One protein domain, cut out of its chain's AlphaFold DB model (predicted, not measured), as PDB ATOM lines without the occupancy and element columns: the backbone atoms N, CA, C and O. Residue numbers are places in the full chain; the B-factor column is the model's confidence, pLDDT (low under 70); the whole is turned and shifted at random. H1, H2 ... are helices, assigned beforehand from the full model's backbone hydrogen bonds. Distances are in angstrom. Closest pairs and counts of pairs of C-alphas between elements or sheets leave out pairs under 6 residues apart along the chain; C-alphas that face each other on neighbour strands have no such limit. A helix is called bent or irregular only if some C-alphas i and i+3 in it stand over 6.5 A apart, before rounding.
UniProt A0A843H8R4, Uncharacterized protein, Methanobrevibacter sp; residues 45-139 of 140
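Overview. This is residues 45 to 139 of the 140 residues of an uncharacterized protein of Methanobrevibacter sp (UniProt A0A843H8R4). Two long helices, H1 and H3, run side by side in nearly the same direction; the shorter H2 crosses over one side of this pair, and the short H4 sits at the end where H1 begins. H1 and H3 leave a little room between them, and residues 117 to 127 run back along the length of the pair from the end of H3 to H4. The printed part has 95 residues with four named helices, in the order H1, H2, H3, H4, and no named strand; the class is all helix. The whole is compact, with a radius of gyration of the C-alphas of 13.3 A, and elongated, with spans of 41 by 26 by 20 A.

Arrangement. H1, residues 45 to 64, touches H2, residues 78 to 88, with residues 51 to 58 alone; the closest C-alphas, of Ile 54 and Ser 78, are 6.2 A apart. Their lines are about perpendicular, at 83 degrees. H3, residues 99 to 116, is close to H1 but not clearly touching: the closest C-alphas, of Leu 50 and Ile 106, are 6.8 A apart. H1 and H3 run the same way at a shallow tilt of 9 degrees. H2 and H3 are also close but not clearly touching, with the C-alphas of Trp 85 and Ile 109 closest at 7.0 A, and about perpendicular at 87 degrees. H4, residues 128 to 138, touches H1 at residues 45 to 49 alone, the C-alphas of Glu 45 and Tyr 130 being closest at 5.1 A; the two run opposite ways at a steep tilt of 46 degrees. H3 and H4 only just touch, with 3 pairs of C-alphas within 8 A, through residue 99 alone of H3; the closest C-alphas are those of Thr 99 and Leu 134, 6.7 A apart. They too run opposite ways at a steep tilt of 46 degrees. H2 and H4 are apart. The helix packing is mostly crossed: of the 3 pairs that touch, 0 are at a shallow tilt. In H1, H3 and H4 every O i to N i+4 pair is within hydrogen-bond range; in H2 5 of 7 are.

Along the chain. H1 begins at C-alpha 45, (-42.971, 44.026, 29.127), and is 28.3 A long. H2 is neither bent nor irregular, but only just: C-alphas 79 and 82 are 6.2 A apart. H3 begins at C-alpha 99, (-45.628, 49.023, 39.414), and is 25.9 A long. H4 ends at C-alpha 138, (-51.458, 52.243, 37.026).

Size, cuts and confidence. The two C-alphas farthest apart, of Gly 65 and Gly 139, are 41.9 A from each other. The printed part has no cut. The links from H1 to H2 and from H3 to H4 are long, with 13 and 11 residues; the link from H2 to H3 is short, with 10. The mean pLDDT of the printed part is 87.7, and residues 137 to 139 are under 70.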
ATOM      1  N   GLU A  45     -43.912  42.972  29.517       85.25
ATOM      2  CA  GLU A  45     -42.971  44.026  29.127       85.25
ATOM      3  C   GLU A  45     -42.135  44.524  30.309       85.25
ATOM      4  O   GLU A  45     -40.923  44.689  30.181       85.25
ATOM      5  N   GLN A  46     -42.721  44.650  31.503       84.25
ATOM      6  CA  GLN A  46     -41.974  44.962  32.722       84.25
ATOM      7  C   GLN A  46     -40.903  43.906  33.023       84.25
ATOM      8  O   GLN A  46     -39.760  44.232  33.356       84.25
ATOM      9  N   ASN A  47     -41.239  42.623  32.871       87.19
ATOM     10  CA  ASN A  47     -40.263  41.551  33.034       87.19
ATOM     11  C   ASN A  47     -39.202  41.553  31.921       87.19
ATOM     12  O   ASN A  47     -38.023  41.322  32.195       87.19
ATOM     13  N   ARG A  48     -39.604  41.843  30.679       88.62
ATOM     14  CA  ARG A  48     -38.696  41.960  29.533       88.62
ATOM     15  C   ARG A  48     -37.664  43.059  29.750       88.62
ATOM     16  O   ARG A  48     -36.481  42.819  29.516       88.62
ATOM     17  N   PHE A  49     -38.091  44.212  30.257       91.44
ATOM     18  CA  PHE A  49     -37.207  45.341  30.510       91.44
ATOM     19  C   PHE A  49     -36.193  45.050  31.623       91.44
ATOM     20  O   PHE A  49     -34.998  45.252  31.421       91.44
ATOM     21  N   LEU A  50     -36.617  44.448  32.744       92.25
ATOM     22  CA  LEU A  50     -35.669  43.985  33.770       92.25
ATOM     23  C   LEU A  50     -34.627  43.025  33.181       92.25
ATOM     24  O   LEU A  50     -33.438  43.161  33.456       92.25
ATOM     25  N   MET A  51     -35.048  42.061  32.360       92.12
ATOM     26  CA  MET A  51     -34.107  41.127  31.740       92.12
ATOM     27  C   MET A  51     -33.161  41.812  30.749       92.12
ATOM     28  O   MET A  51     -31.998  41.418  30.674       92.12
ATOM     29  N   ALA A  52     -33.614  42.844  30.033       93.06
ATOM     30  CA  ALA A  52     -32.756  43.644  29.164       93.06
ATOM     31  C   ALA A  52     -31.644  44.344  29.961       93.06
ATOM     32  O   ALA A  52     -30.481  44.270  29.563       93.06
ATOM     33  N   ILE A  53     -31.972  44.919  31.122       94.62
ATOM     34  CA  ILE A  53     -30.993  45.533  32.035       94.62
ATOM     35  C   ILE A  53     -29.991  44.493  32.537       94.62
ATOM     36  O   ILE A  53     -28.785  44.702  32.442       94.62
ATOM     37  N   ILE A  54     -30.466  43.334  33.003       94.56
ATOM     38  CA  ILE A  54     -29.592  42.246  33.465       94.56
ATOM     39  C   ILE A  54     -28.623  41.804  32.358       94.56
ATOM     40  O   ILE A  54     -27.431  41.645  32.607       94.56
ATOM     41  N   VAL A  55     -29.106  41.639  31.124       94.19
ATOM     42  CA  VAL A  55     -28.259  41.281  29.975       94.19
ATOM     43  C   VAL A  55     -27.256  42.388  29.647       94.19
ATOM     44  O   VAL A  55     -26.108  42.082  29.329       94.19
ATOM     45  N   ALA A  56     -27.656  43.655  29.733       94.50
ATOM     46  CA  ALA A  56     -26.762  44.781  29.495       94.50
ATOM     47  C   ALA A  56     -25.636  44.850  30.539       94.50
ATOM     48  O   ALA A  56     -24.483  45.022  30.155       94.50
ATOM     49  N   ILE A  57     -25.926  44.595  31.821       94.94
ATOM     50  CA  ILE A  57     -24.901  44.536  32.879       94.94
ATOM     51  C   ILE A  57     -23.885  43.427  32.583       94.94
ATOM     52  O   ILE A  57     -22.680  43.635  32.701       94.94
ATOM     53  N   LEU A  58     -24.350  42.255  32.141       93.56
ATOM     54  CA  LEU A  58     -23.458  41.155  31.759       93.56
ATOM     55  C   LEU A  58     -22.594  41.500  30.541       93.56
ATOM     56  O   LEU A  58     -21.420  41.142  30.497       93.56
ATOM     57  N   ARG A  59     -23.155  42.200  29.546       94.06
ATOM     58  CA  ARG A  59     -22.385  42.679  28.390       94.06
ATOM     59  C   ARG A  59     -21.323  43.685  28.809       94.06
ATOM     60  O   ARG A  59     -20.187  43.548  28.369       94.06
ATOM     61  N   PHE A  60     -21.680  44.632  29.670       94.69
ATOM     62  CA  PHE A  60     -20.752  45.622  30.202       94.69
ATOM     63  C   PHE A  60     -19.604  44.945  30.954       94.69
ATOM     64  O   PHE A  60     -18.446  45.180  30.633       94.69
ATOM     65  N   HIS A  61     -19.907  43.994  31.842       93.50
ATOM     66  CA  HIS A  61     -18.892  43.179  32.513       93.50
ATOM     67  C   HIS A  61     -17.955  42.460  31.539       93.50
ATOM     68  O   HIS A  61     -16.742  42.497  31.714       93.50
ATOM     69  N   ASN A  62     -18.489  41.839  30.487       92.31
ATOM     70  CA  ASN A  62     -17.662  41.153  29.493       92.31
ATOM     71  C   ASN A  62     -16.742  42.106  28.710       92.31
ATOM     72  O   ASN A  62     -15.736  41.660  28.167       92.31
ATOM     73  N   GLN A  63     -17.095  43.390  28.619       93.38
ATOM     74  CA  GLN A  63     -16.323  44.406  27.904       93.38
ATOM     75  C   GLN A  63     -15.277  45.081  28.796       93.38
ATOM     76  O   GLN A  63     -14.155  45.300  28.350       93.38
ATOM     77  N   THR A  64     -15.636  45.408  30.037       93.12
ATOM     78  CA  THR A  64     -14.812  46.238  30.934       93.12
ATOM     79  C   THR A  64     -14.176  45.450  32.077       93.12
ATOM     80  O   THR A  64     -13.271  45.939  32.745       93.12
ATOM     81  N   GLY A  65     -14.648  44.229  32.337       90.81
ATOM     82  CA  GLY A  65     -14.299  43.451  33.526       90.81
ATOM     83  C   GLY A  65     -14.972  43.946  34.811       90.81
ATOM     84  O   GLY A  65     -14.781  43.335  35.863       90.81
ATOM     85  N   PHE A  66     -15.779  45.013  34.750       93.00
ATOM     86  CA  PHE A  66     -16.435  45.602  35.916       93.00
ATOM     87  C   PHE A  66     -17.375  44.612  36.607       93.00
ATOM     88  O   PHE A  66     -18.148  43.913  35.950       93.00
ATOM     89  N   MET A  67     -17.360  44.587  37.937       92.50
ATOM     90  CA  MET A  67     -18.324  43.845  38.747       92.50
ATOM     91  C   MET A  67     -18.877  44.758  39.838       92.50
ATOM     92  O   MET A  67     -18.078  45.427  40.495       92.50
ATOM     93  N   PRO A  68     -20.200  44.735  40.080       92.06
ATOM     94  CA  PRO A  68     -20.782  45.500  41.169       92.06
ATOM     95  C   PRO A  68     -20.193  45.118  42.529       92.06
ATOM     96  O   PRO A  68     -19.838  43.956  42.757       92.06
ATOM     97  N   GLU A  69     -20.142  46.065  43.460       90.94
ATOM     98  CA  GLU A  69     -19.578  45.834  44.788       90.94
ATOM     99  C   GLU A  69     -20.297  44.685  45.516       90.94
ATOM    100  O   GLU A  69     -21.525  44.612  45.578       90.94
ATOM    101  N   GLY A  70     -19.520  43.746  46.065       87.19
ATOM    102  CA  GLY A  70     -20.050  42.562  46.747       87.19
ATOM    103  C   GLY A  70     -20.604  41.477  45.812       87.19
ATOM    104  O   GLY A  70     -20.941  40.385  46.282       87.19
ATOM    105  N   CYS A  71     -20.654  41.720  44.497       91.06
ATOM    106  CA  CYS A  71     -21.008  40.714  43.502       91.06
ATOM    107  C   CYS A  71     -19.818  39.779  43.250       91.06
ATOM    108  O   CYS A  71     -18.716  40.204  42.902       91.06
ATOM    109  N   LYS A  72     -20.022  38.470  43.423       87.25
ATOM    110  CA  LYS A  72     -18.994  37.466  43.106       87.25
ATOM    111  C   LYS A  72     -19.044  37.130  41.617       87.25
ATOM    112  O   LYS A  72     -20.127  37.038  41.057       87.25
ATOM    113  N   ALA A  73     -17.906  36.802  41.003       82.69
ATOM    114  CA  ALA A  73     -17.836  36.469  39.573       82.69
ATOM    115  C   ALA A  73     -18.858  35.401  39.121       82.69
ATOM    116  O   ALA A  73     -19.476  35.525  38.071       82.69
ATOM    117  N   TRP A  74     -19.122  34.375  39.938       80.75
ATOM    118  CA  TRP A  74     -20.114  33.335  39.612       80.75
ATOM    119  C   TRP A  74     -21.575  33.824  39.613       80.75
ATOM    120  O   TRP A  74     -22.449  33.127  39.085       80.75
ATOM    121  N   MET A  75     -21.840  34.992  40.212       85.19
ATOM    122  CA  MET A  75     -23.135  35.679  40.196       85.19
ATOM    123  C   MET A  75     -23.360  36.466  38.900       85.19
ATOM    124  O   MET A  75     -24.496  36.842  38.628       85.19
ATOM    125  N   MET A  76     -22.331  36.640  38.059       86.69
ATOM    126  CA  MET A  76     -22.427  37.244  36.721       86.69
ATOM    127  C   MET A  76     -23.013  36.257  35.698       86.69
ATOM    128  O   MET A  76     -22.484  36.027  34.614       86.69
ATOM    129  N   ARG A  77     -24.148  35.659  36.063       87.06
ATOM    130  CA  ARG A  77     -25.031  34.862  35.209       87.06
ATOM    131  C   ARG A  77     -26.434  35.435  35.326       87.06
ATOM    132  O   ARG A  77     -26.821  35.879  36.401       87.06
ATOM    133  N   SER A  78     -27.204  35.458  34.244       83.31
ATOM    134  CA  SER A  78     -28.485  36.184  34.205       83.31
ATOM    135  C   SER A  78     -29.518  35.675  35.218       83.31
ATOM    136  O   SER A  78     -30.296  36.460  35.757       83.31
ATOM    137  N   ASP A  79     -29.500  34.378  35.511       80.50
ATOM    138  CA  ASP A  79     -30.350  33.709  36.495       80.50
ATOM    139  C   ASP A  79     -30.004  34.081  37.944       80.50
ATOM    140  O   ASP A  79     -30.903  34.153  38.783       80.50
ATOM    141  N   ILE A  80     -28.734  34.383  38.227       87.94
ATOM    142  CA  ILE A  80     -28.235  34.689  39.577       87.94
ATOM    143  C   ILE A  80     -28.096  36.187  39.817       87.94
ATOM    144  O   ILE A  80     -28.383  36.655  40.916       87.94
ATOM    145  N   LEU A  81     -27.721  36.962  38.803       91.38
ATOM    146  CA  LEU A  81     -27.523  38.406  38.915       91.38
ATOM    147  C   LEU A  81     -28.806  39.108  39.377       91.38
ATOM    148  O   LEU A  81     -28.772  40.021  40.199       91.38
ATOM    149  N   LYS A  82     -29.964  38.618  38.921       90.75
ATOM    150  CA  LYS A  82     -31.270  39.072  39.411       90.75
ATOM    151  C   LYS A  82     -31.438  38.828  40.916       90.75
ATOM    152  O   LYS A  82     -31.983  39.677  41.615       90.75
ATOM    153  N   GLU A  83     -31.000  37.674  41.413       90.75
ATOM    154  CA  GLU A  83     -31.081  37.314  42.834       90.75
ATOM    155  C   GLU A  83     -30.078  38.101  43.687       90.75
ATOM    156  O   GLU A  83     -30.404  38.487  44.807       90.75
ATOM    157  N   TYR A  84     -28.910  38.434  43.134       93.06
ATOM    158  CA  TYR A  84     -27.969  39.371  43.747       93.06
ATOM    159  C   TYR A  84     -28.612  40.749  43.970       93.06
ATOM    160  O   TYR A  84     -28.638  41.231  45.100       93.06
ATOM    161  N   TRP A  85     -29.213  41.352  42.937       94.19
ATOM    162  CA  TRP A  85     -29.856  42.667  43.069       94.19
ATOM    163  C   TRP A  85     -31.039  42.644  44.034       94.19
ATOM    164  O   TRP A  85     -31.232  43.566  44.825       94.19
ATOM    165  N   LYS A  86     -31.807  41.552  44.020       92.56
ATOM    166  CA  LYS A  86     -32.857  41.304  45.007       92.56
ATOM    167  C   LYS A  86     -32.315  41.315  46.433       92.56
ATOM    168  O   LYS A  86     -32.860  42.021  47.274       92.56
ATOM    169  N   ALA A  87     -31.250  40.561  46.701       91.81
ATOM    170  CA  ALA A  87     -30.633  40.511  48.021       91.81
ATOM    171  C   ALA A  87     -30.078  41.882  48.435       91.81
ATOM    172  O   ALA A  87     -30.312  42.316  49.561       91.81
ATOM    173  N   ARG A  88     -29.422  42.590  47.509       93.19
ATOM    174  CA  ARG A  88     -28.818  43.905  47.750       93.19
ATOM    175  C   ARG A  88     -29.837  44.974  48.153       93.19
ATOM    176  O   ARG A  88     -29.553  45.757  49.051       93.19
ATOM    177  N   TYR A  89     -31.027  44.975  47.552       93.19
ATOM    178  CA  TYR A  89     -32.092  45.938  47.877       93.19
ATOM    179  C   TYR A  89     -33.198  45.373  48.782       93.19
ATOM    180  O   TYR A  89     -34.264  45.972  48.899       93.19
ATOM    181  N   GLY A  90     -32.988  44.210  49.409       89.38
ATOM    182  CA  GLY A  90     -33.967  43.618  50.331       89.38
ATOM    183  C   GLY A  90     -35.285  43.177  49.674       89.38
ATOM    184  O   GLY A  90     -36.314  43.079  50.341       89.38
ATOM    185  N   VAL A  91     -35.281  42.893  48.370       88.88
ATOM    186  CA  VAL A  91     -36.464  42.456  47.620       88.88
ATOM    187  C   VAL A  91     -36.561  40.932  47.624       88.88
ATOM    188  O   VAL A  91     -35.910  40.244  46.843       88.88
ATOM    189  N   VAL A  92     -37.456  40.383  48.449       80.94
ATOM    190  CA  VAL A  92     -37.674  38.924  48.536       80.94
ATOM    191  C   VAL A  92     -38.209  38.357  47.218       80.94
ATOM    192  O   VAL A  92     -37.713  37.354  46.704       80.94
ATOM    193  N   ASN A  93     -39.213  39.016  46.638       81.06
ATOM    194  CA  ASN A  93     -39.897  38.565  45.433       81.06
ATOM    195  C   ASN A  93     -40.272  39.751  44.555       81.06
ATOM    196  O   ASN A  93     -41.208  40.487  44.853       81.06
ATOM    197  N   THR A  94     -39.607  39.885  43.408       79.75
ATOM    198  CA  THR A  94     -39.908  40.970  42.465       79.75
ATOM    199  C   THR A  94     -41.339  40.876  41.920       79.75
ATOM    200  O   THR A  94     -41.893  41.864  41.461       79.75
ATOM    201  N   HIS A  95     -41.959  39.686  41.906       75.69
ATOM    202  CA  HIS A  95     -43.313  39.474  41.364       75.69
ATOM    203  C   HIS A  95     -44.422  39.921  42.319       75.69
ATOM    204  O   HIS A  95     -45.582  39.925  41.925       75.69
ATOM    205  N   CYS A  96     -44.068  40.265  43.557       77.00
ATOM    206  CA  CYS A  96     -44.978  40.850  44.533       77.00
ATOM    207  C   CYS A  96     -44.892  42.380  44.571       77.00
ATOM    208  O   CYS A  96     -45.649  42.990  45.318       77.00
ATOM    209  N   LEU A  97     -43.963  42.987  43.824       82.56
ATOM    210  CA  LEU A  97     -43.843  44.437  43.747       82.56
ATOM    211  C   LEU A  97     -44.991  45.004  42.912       82.56
ATOM    212  O   LEU A  97     -45.300  44.466  41.847       82.56
ATOM    213  N   ASP A  98     -45.585  46.093  43.389       82.06
ATOM    214  CA  ASP A  98     -46.432  46.939  42.554       82.06
ATOM    215  C   ASP A  98     -45.592  47.682  41.498       82.06
ATOM    216  O   ASP A  98     -44.358  47.674  41.529       82.06
ATOM    217  N   THR A  99     -46.261  48.325  40.543       82.38
ATOM    218  CA  THR A  99     -45.628  49.023  39.414       82.38
ATOM    219  C   THR A  99     -44.633  50.101  39.854       82.38
ATOM    220  O   THR A  99     -43.577  50.270  39.236       82.38
ATOM    221  N   VAL A 100     -44.924  50.810  40.949       83.88
ATOM    222  CA  VAL A 100     -44.076  51.894  41.464       83.88
ATOM    223  C   VAL A 100     -42.832  51.320  42.134       83.88
ATOM    224  O   VAL A 100     -41.715  51.745  41.841       83.88
ATOM    225  N   ALA A 101     -43.003  50.336  43.013       86.06
ATOM    226  CA  ALA A 101     -41.915  49.653  43.694       86.06
ATOM    227  C   ALA A 101     -41.022  48.894  42.704       86.06
ATOM    228  O   ALA A 101     -39.808  48.841  42.881       86.06
ATOM    229  N   PHE A 102     -41.606  48.348  41.636       88.75
ATOM    230  CA  PHE A 102     -40.858  47.698  40.570       88.75
ATOM    231  C   PHE A 102     -40.019  48.683  39.751       88.75
ATOM    232  O   PHE A 102     -38.838  48.420  39.526       88.75
ATOM    233  N   THR A 103     -40.593  49.822  39.356       87.56
ATOM    234  CA  THR A 103     -39.846  50.883  38.660       87.56
ATOM    235  C   THR A 103     -38.695  51.387  39.528       87.56
ATOM    236  O   THR A 103     -37.555  51.386  39.080       87.56
ATOM    237  N   LYS A 104     -38.947  51.665  40.817       90.38
ATOM    238  CA  LYS A 104     -37.891  52.051  41.769       90.38
ATOM    239  C   LYS A 104     -36.790  51.001  41.898       90.38
ATOM    240  O   LYS A 104     -35.620  51.349  41.980       90.38
ATOM    241  N   PHE A 105     -37.150  49.717  41.919       92.69
ATOM    242  CA  PHE A 105     -36.170  48.631  41.958       92.69
ATOM    243  C   PHE A 105     -35.267  48.631  40.717       92.69
ATOM    244  O   PHE A 105     -34.057  48.467  40.849       92.69
ATOM    245  N   ILE A 106     -35.839  48.841  39.529       92.75
ATOM    246  CA  ILE A 106     -35.070  48.989  38.290       92.75
ATOM    247  C   ILE A 106     -34.161  50.223  38.348       92.75
ATOM    248  O   ILE A 106     -32.975  50.113  38.035       92.75
ATOM    249  N   ASP A 107     -34.695  51.367  38.773       93.06
ATOM    250  CA  ASP A 107     -33.943  52.619  38.848       93.06
ATOM    251  C   ASP A 107     -32.756  52.493  39.803       93.06
ATOM    252  O   ASP A 107     -31.654  52.904  39.459       93.06
ATOM    253  N   PHE A 108     -32.939  51.847  40.960       94.69
ATOM    254  CA  PHE A 108     -31.841  51.602  41.895       94.69
ATOM    255  C   PHE A 108     -30.723  50.760  41.284       94.69
ATOM    256  O   PHE A 108     -29.561  51.119  41.449       94.69
ATOM    257  N   ILE A 109     -31.050  49.702  40.533       95.75
ATOM    258  CA  ILE A 109     -30.035  48.903  39.830       95.75
ATOM    259  C   ILE A 109     -29.226  49.791  38.879       95.75
ATOM    260  O   ILE A 109     -27.998  49.769  38.913       95.75
ATOM    261  N   GLN A 110     -29.903  50.568  38.028       94.69
ATOM    262  CA  GLN A 110     -29.225  51.398  37.033       94.69
ATOM    263  C   GLN A 110     -28.410  52.522  37.682       94.69
ATOM    264  O   GLN A 110     -27.283  52.762  37.263       94.69
ATOM    265  N   LEU A 111     -28.935  53.169  38.726       95.06
ATOM    266  CA  LEU A 111     -28.232  54.216  39.473       95.06
ATOM    267  C   LEU A 111     -26.984  53.675  40.169       95.06
ATOM    268  O   LEU A 111     -25.922  54.269  40.039       95.06
ATOM    269  N   THR A 112     -27.071  52.518  40.826       96.00
ATOM    270  CA  THR A 112     -25.891  51.891  41.436       96.00
ATOM    271  C   THR A 112     -24.845  51.522  40.387       96.00
ATOM    272  O   THR A 112     -23.659  51.708  40.631       96.00
ATOM    273  N   MET A 113     -25.255  51.064  39.201       96.25
ATOM    274  CA  MET A 113     -24.312  50.856  38.100       96.25
ATOM    275  C   MET A 113     -23.639  52.169  37.670       96.25
ATOM    276  O   MET A 113     -22.424  52.180  37.505       96.25
ATOM    277  N   VAL A 114     -24.376  53.278  37.528       95.81
ATOM    278  CA  VAL A 114     -23.786  54.602  37.227       95.81
ATOM    279  C   VAL A 114     -22.782  55.011  38.305       95.81
ATOM    280  O   VAL A 114     -21.660  55.389  37.983       95.81
ATOM    281  N   GLU A 115     -23.168  54.920  39.576       95.88
ATOM    282  CA  GLU A 115     -22.345  55.343  40.711       95.88
ATOM    283  C   GLU A 115     -21.051  54.527  40.815       95.88
ATOM    284  O   GLU A 115     -19.963  55.097  40.891       95.88
ATOM    285  N   GLU A 116     -21.143  53.198  40.769       95.88
ATOM    286  CA  GLU A 116     -19.986  52.316  40.958       95.88
ATOM    287  C   GLU A 116     -19.051  52.268  39.748       95.88
ATOM    288  O   GLU A 116     -17.862  51.990  39.899       95.88
ATOM    289  N   THR A 117     -19.562  52.554  38.550       93.81
ATOM    290  CA  THR A 117     -18.733  52.671  37.340       93.81
ATOM    291  C   THR A 117     -18.151  54.070  37.152       93.81
ATOM    292  O   THR A 117     -17.462  54.312  36.166       93.81
ATOM    293  N   GLY A 118     -18.437  55.018  38.052       91.62
ATOM    294  CA  GLY A 118     -18.012  56.409  37.892       91.62
ATOM    295  C   GLY A 118     -18.629  57.100  36.671       91.62
ATOM    296  O   GLY A 118     -18.044  58.042  36.140       91.62
ATOM    297  N   GLY A 119     -19.798  56.637  36.218       89.81
ATOM    298  CA  GLY A 119     -20.525  57.181  35.070       89.81
ATOM    299  C   GLY A 119     -20.270  56.487  33.730       89.81
ATOM    300  O   GLY A 119     -20.827  56.929  32.730       89.81
ATOM    301  N   GLU A 120     -19.476  55.412  33.676       90.75
ATOM    302  CA  GLU A 120     -19.259  54.660  32.426       90.75
ATOM    303  C   GLU A 120     -20.475  53.821  32.002       90.75
ATOM    304  O   GLU A 120     -20.617  53.467  30.830       90.75
ATOM    305  N   TRP A 121     -21.364  53.494  32.940       93.56
ATOM    306  CA  TRP A 121     -22.616  52.811  32.640       93.56
ATOM    307  C   TRP A 121     -23.627  53.739  31.954       93.56
ATOM    308  O   TRP A 121     -24.052  54.752  32.510       93.56
ATOM    309  N   GLU A 122     -24.097  53.333  30.774       92.56
ATOM    310  CA  GLU A 122     -25.193  54.001  30.075       92.56
ATOM    311  C   GLU A 122     -26.551  53.486  30.578       92.56
ATOM    312  O   GLU A 122     -26.854  52.294  30.499       92.56
ATOM    313  N   VAL A 123     -27.395  54.393  31.077       92.12
ATOM    314  CA  VAL A 123     -28.745  54.059  31.548       92.12
ATOM    315  C   VAL A 123     -29.626  53.641  30.372       92.12
ATOM    316  O   VAL A 123     -29.898  54.426  29.462       92.12
ATOM    317  N   LEU A 124     -30.145  52.415  30.432       92.56
ATOM    318  CA  LEU A 124     -31.090  51.897  29.457       92.56
ATOM    319  C   LEU A 124     -32.429  52.609  29.608       92.56
ATOM    320  O   LEU A 124     -33.046  52.603  30.677       92.56
ATOM    321  N   GLN A 125     -32.900  53.155  28.491       87.81
ATOM    322  CA  GLN A 125     -34.233  53.723  28.387       87.81
ATOM    323  C   GLN A 125     -35.254  52.619  28.087       87.81
ATOM    324  O   GLN A 125     -34.985  51.743  27.257       87.81
ATOM    325  N   PRO A 126     -36.424  52.636  28.744       84.00
ATOM    326  CA  PRO A 126     -37.498  51.715  28.417       84.00
ATOM    327  C   PRO A 126     -38.046  51.978  27.015       84.00
ATOM    328  O   PRO A 126     -38.095  53.115  26.545       84.00
ATOM    329  N   ASP A 127     -38.509  50.919  26.357       82.25
ATOM    330  CA  ASP A 127     -39.218  51.059  25.091       82.25
ATOM    331  C   ASP A 127     -40.658  51.570  25.293       82.25
ATOM    332  O   ASP A 127     -41.197  51.658  26.402       82.25
ATOM    333  N   SER A 128     -41.309  51.922  24.184       78.81
ATOM    334  CA  SER A 128     -42.684  52.429  24.211       78.81
ATOM    335  C   SER A 128     -43.702  51.389  24.692       78.81
ATOM    336  O   SER A 128     -44.763  51.772  25.184       78.81
ATOM    337  N   ALA A 129     -43.402  50.091  24.577       75.00
ATOM    338  CA  ALA A 129     -44.275  49.016  25.040       75.00
ATOM    339  C   ALA A 129     -44.247  48.899  26.571       75.00
ATOM    340  O   ALA A 129     -45.300  48.813  27.203       75.00
ATOM    341  N   TYR A 130     -43.065  49.000  27.181       81.69
ATOM    342  CA  TYR A 130     -42.900  49.089  28.625       81.69
ATOM    343  C   TYR A 130     -43.632  50.307  29.189       81.69
ATOM    344  O   TYR A 130     -44.426  50.157  30.118       81.69
ATOM    345  N   LEU A 131     -43.425  51.490  28.598       79.62
ATOM    346  CA  LEU A 131     -44.065  52.728  29.053       79.62
ATOM    347  C   LEU A 131     -45.596  52.635  29.011       79.62
ATOM    348  O   LEU A 131     -46.257  53.033  29.968       79.62
ATOM    349  N   LYS A 132     -46.163  52.046  27.950       76.88
ATOM    350  CA  LYS A 132     -47.606  51.768  27.871       76.88
ATOM    351  C   LYS A 132     -48.068  50.821  28.974       76.88
ATOM    352  O   LYS A 132     -49.069  51.102  29.623       76.88
ATOM    353  N   SER A 133     -47.302  49.763  29.247       77.38
ATOM    354  CA  SER A 133     -47.652  48.810  30.305       77.38
ATOM    355  C   SER A 133     -47.676  49.440  31.702       77.38
ATOM    356  O   SER A 133     -48.458  49.019  32.546       77.38
ATOM    357  N   LEU A 134     -46.859  50.472  31.957       75.25
ATOM    358  CA  LEU A 134     -46.904  51.209  33.223       75.25
ATOM    359  C   LEU A 134     -48.207  52.000  33.390       75.25
ATOM    360  O   LEU A 134     -48.735  52.057  34.497       75.25
ATOM    361  N   ILE A 135     -48.709  52.606  32.310       74.00
ATOM    362  CA  ILE A 135     -49.941  53.411  32.300       74.00
ATOM    363  C   ILE A 135     -51.162  52.502  32.489       74.00
ATOM    364  O   ILE A 135     -51.988  52.747  33.369       74.00
ATOM    365  N   GLU A 136     -51.213  51.397  31.738       70.56
ATOM    366  CA  GLU A 136     -52.282  50.394  31.818       70.56
ATOM    367  C   GLU A 136     -52.373  49.759  33.219       70.56
ATOM    368  O   GLU A 136     -53.470  49.631  33.768       70.56
ATOM    369  N   ASP A 137     -51.232  49.429  33.838       63.59
ATOM    370  CA  ASP A 137     -51.187  48.851  35.189       63.59
ATOM    371  C   ASP A 137     -51.474  49.880  36.300       63.59
ATOM    372  O   ASP A 137     -51.965  49.512  37.370       63.59
ATOM    373  N   ALA A 138     -51.169  51.164  36.076       61.12
ATOM    374  CA  ALA A 138     -51.458  52.243  37.026       61.12
ATOM    375  C   ALA A 138     -52.934  52.682  37.012       61.12
ATOM    376  O   ALA A 138     -53.362  53.399  37.919       61.12
ATOM    377  N   GLY A 139     -53.717  52.239  36.020       56.56
ATOM    378  CA  GLY A 139     -55.117  52.630  35.856       56.56
ATOM    379  C   GLY A 139     -55.296  54.104  35.482       56.56
ATOM    380  O   GLY A 139     -56.299  54.699  35.880       56.56
TER     381      GLY A 139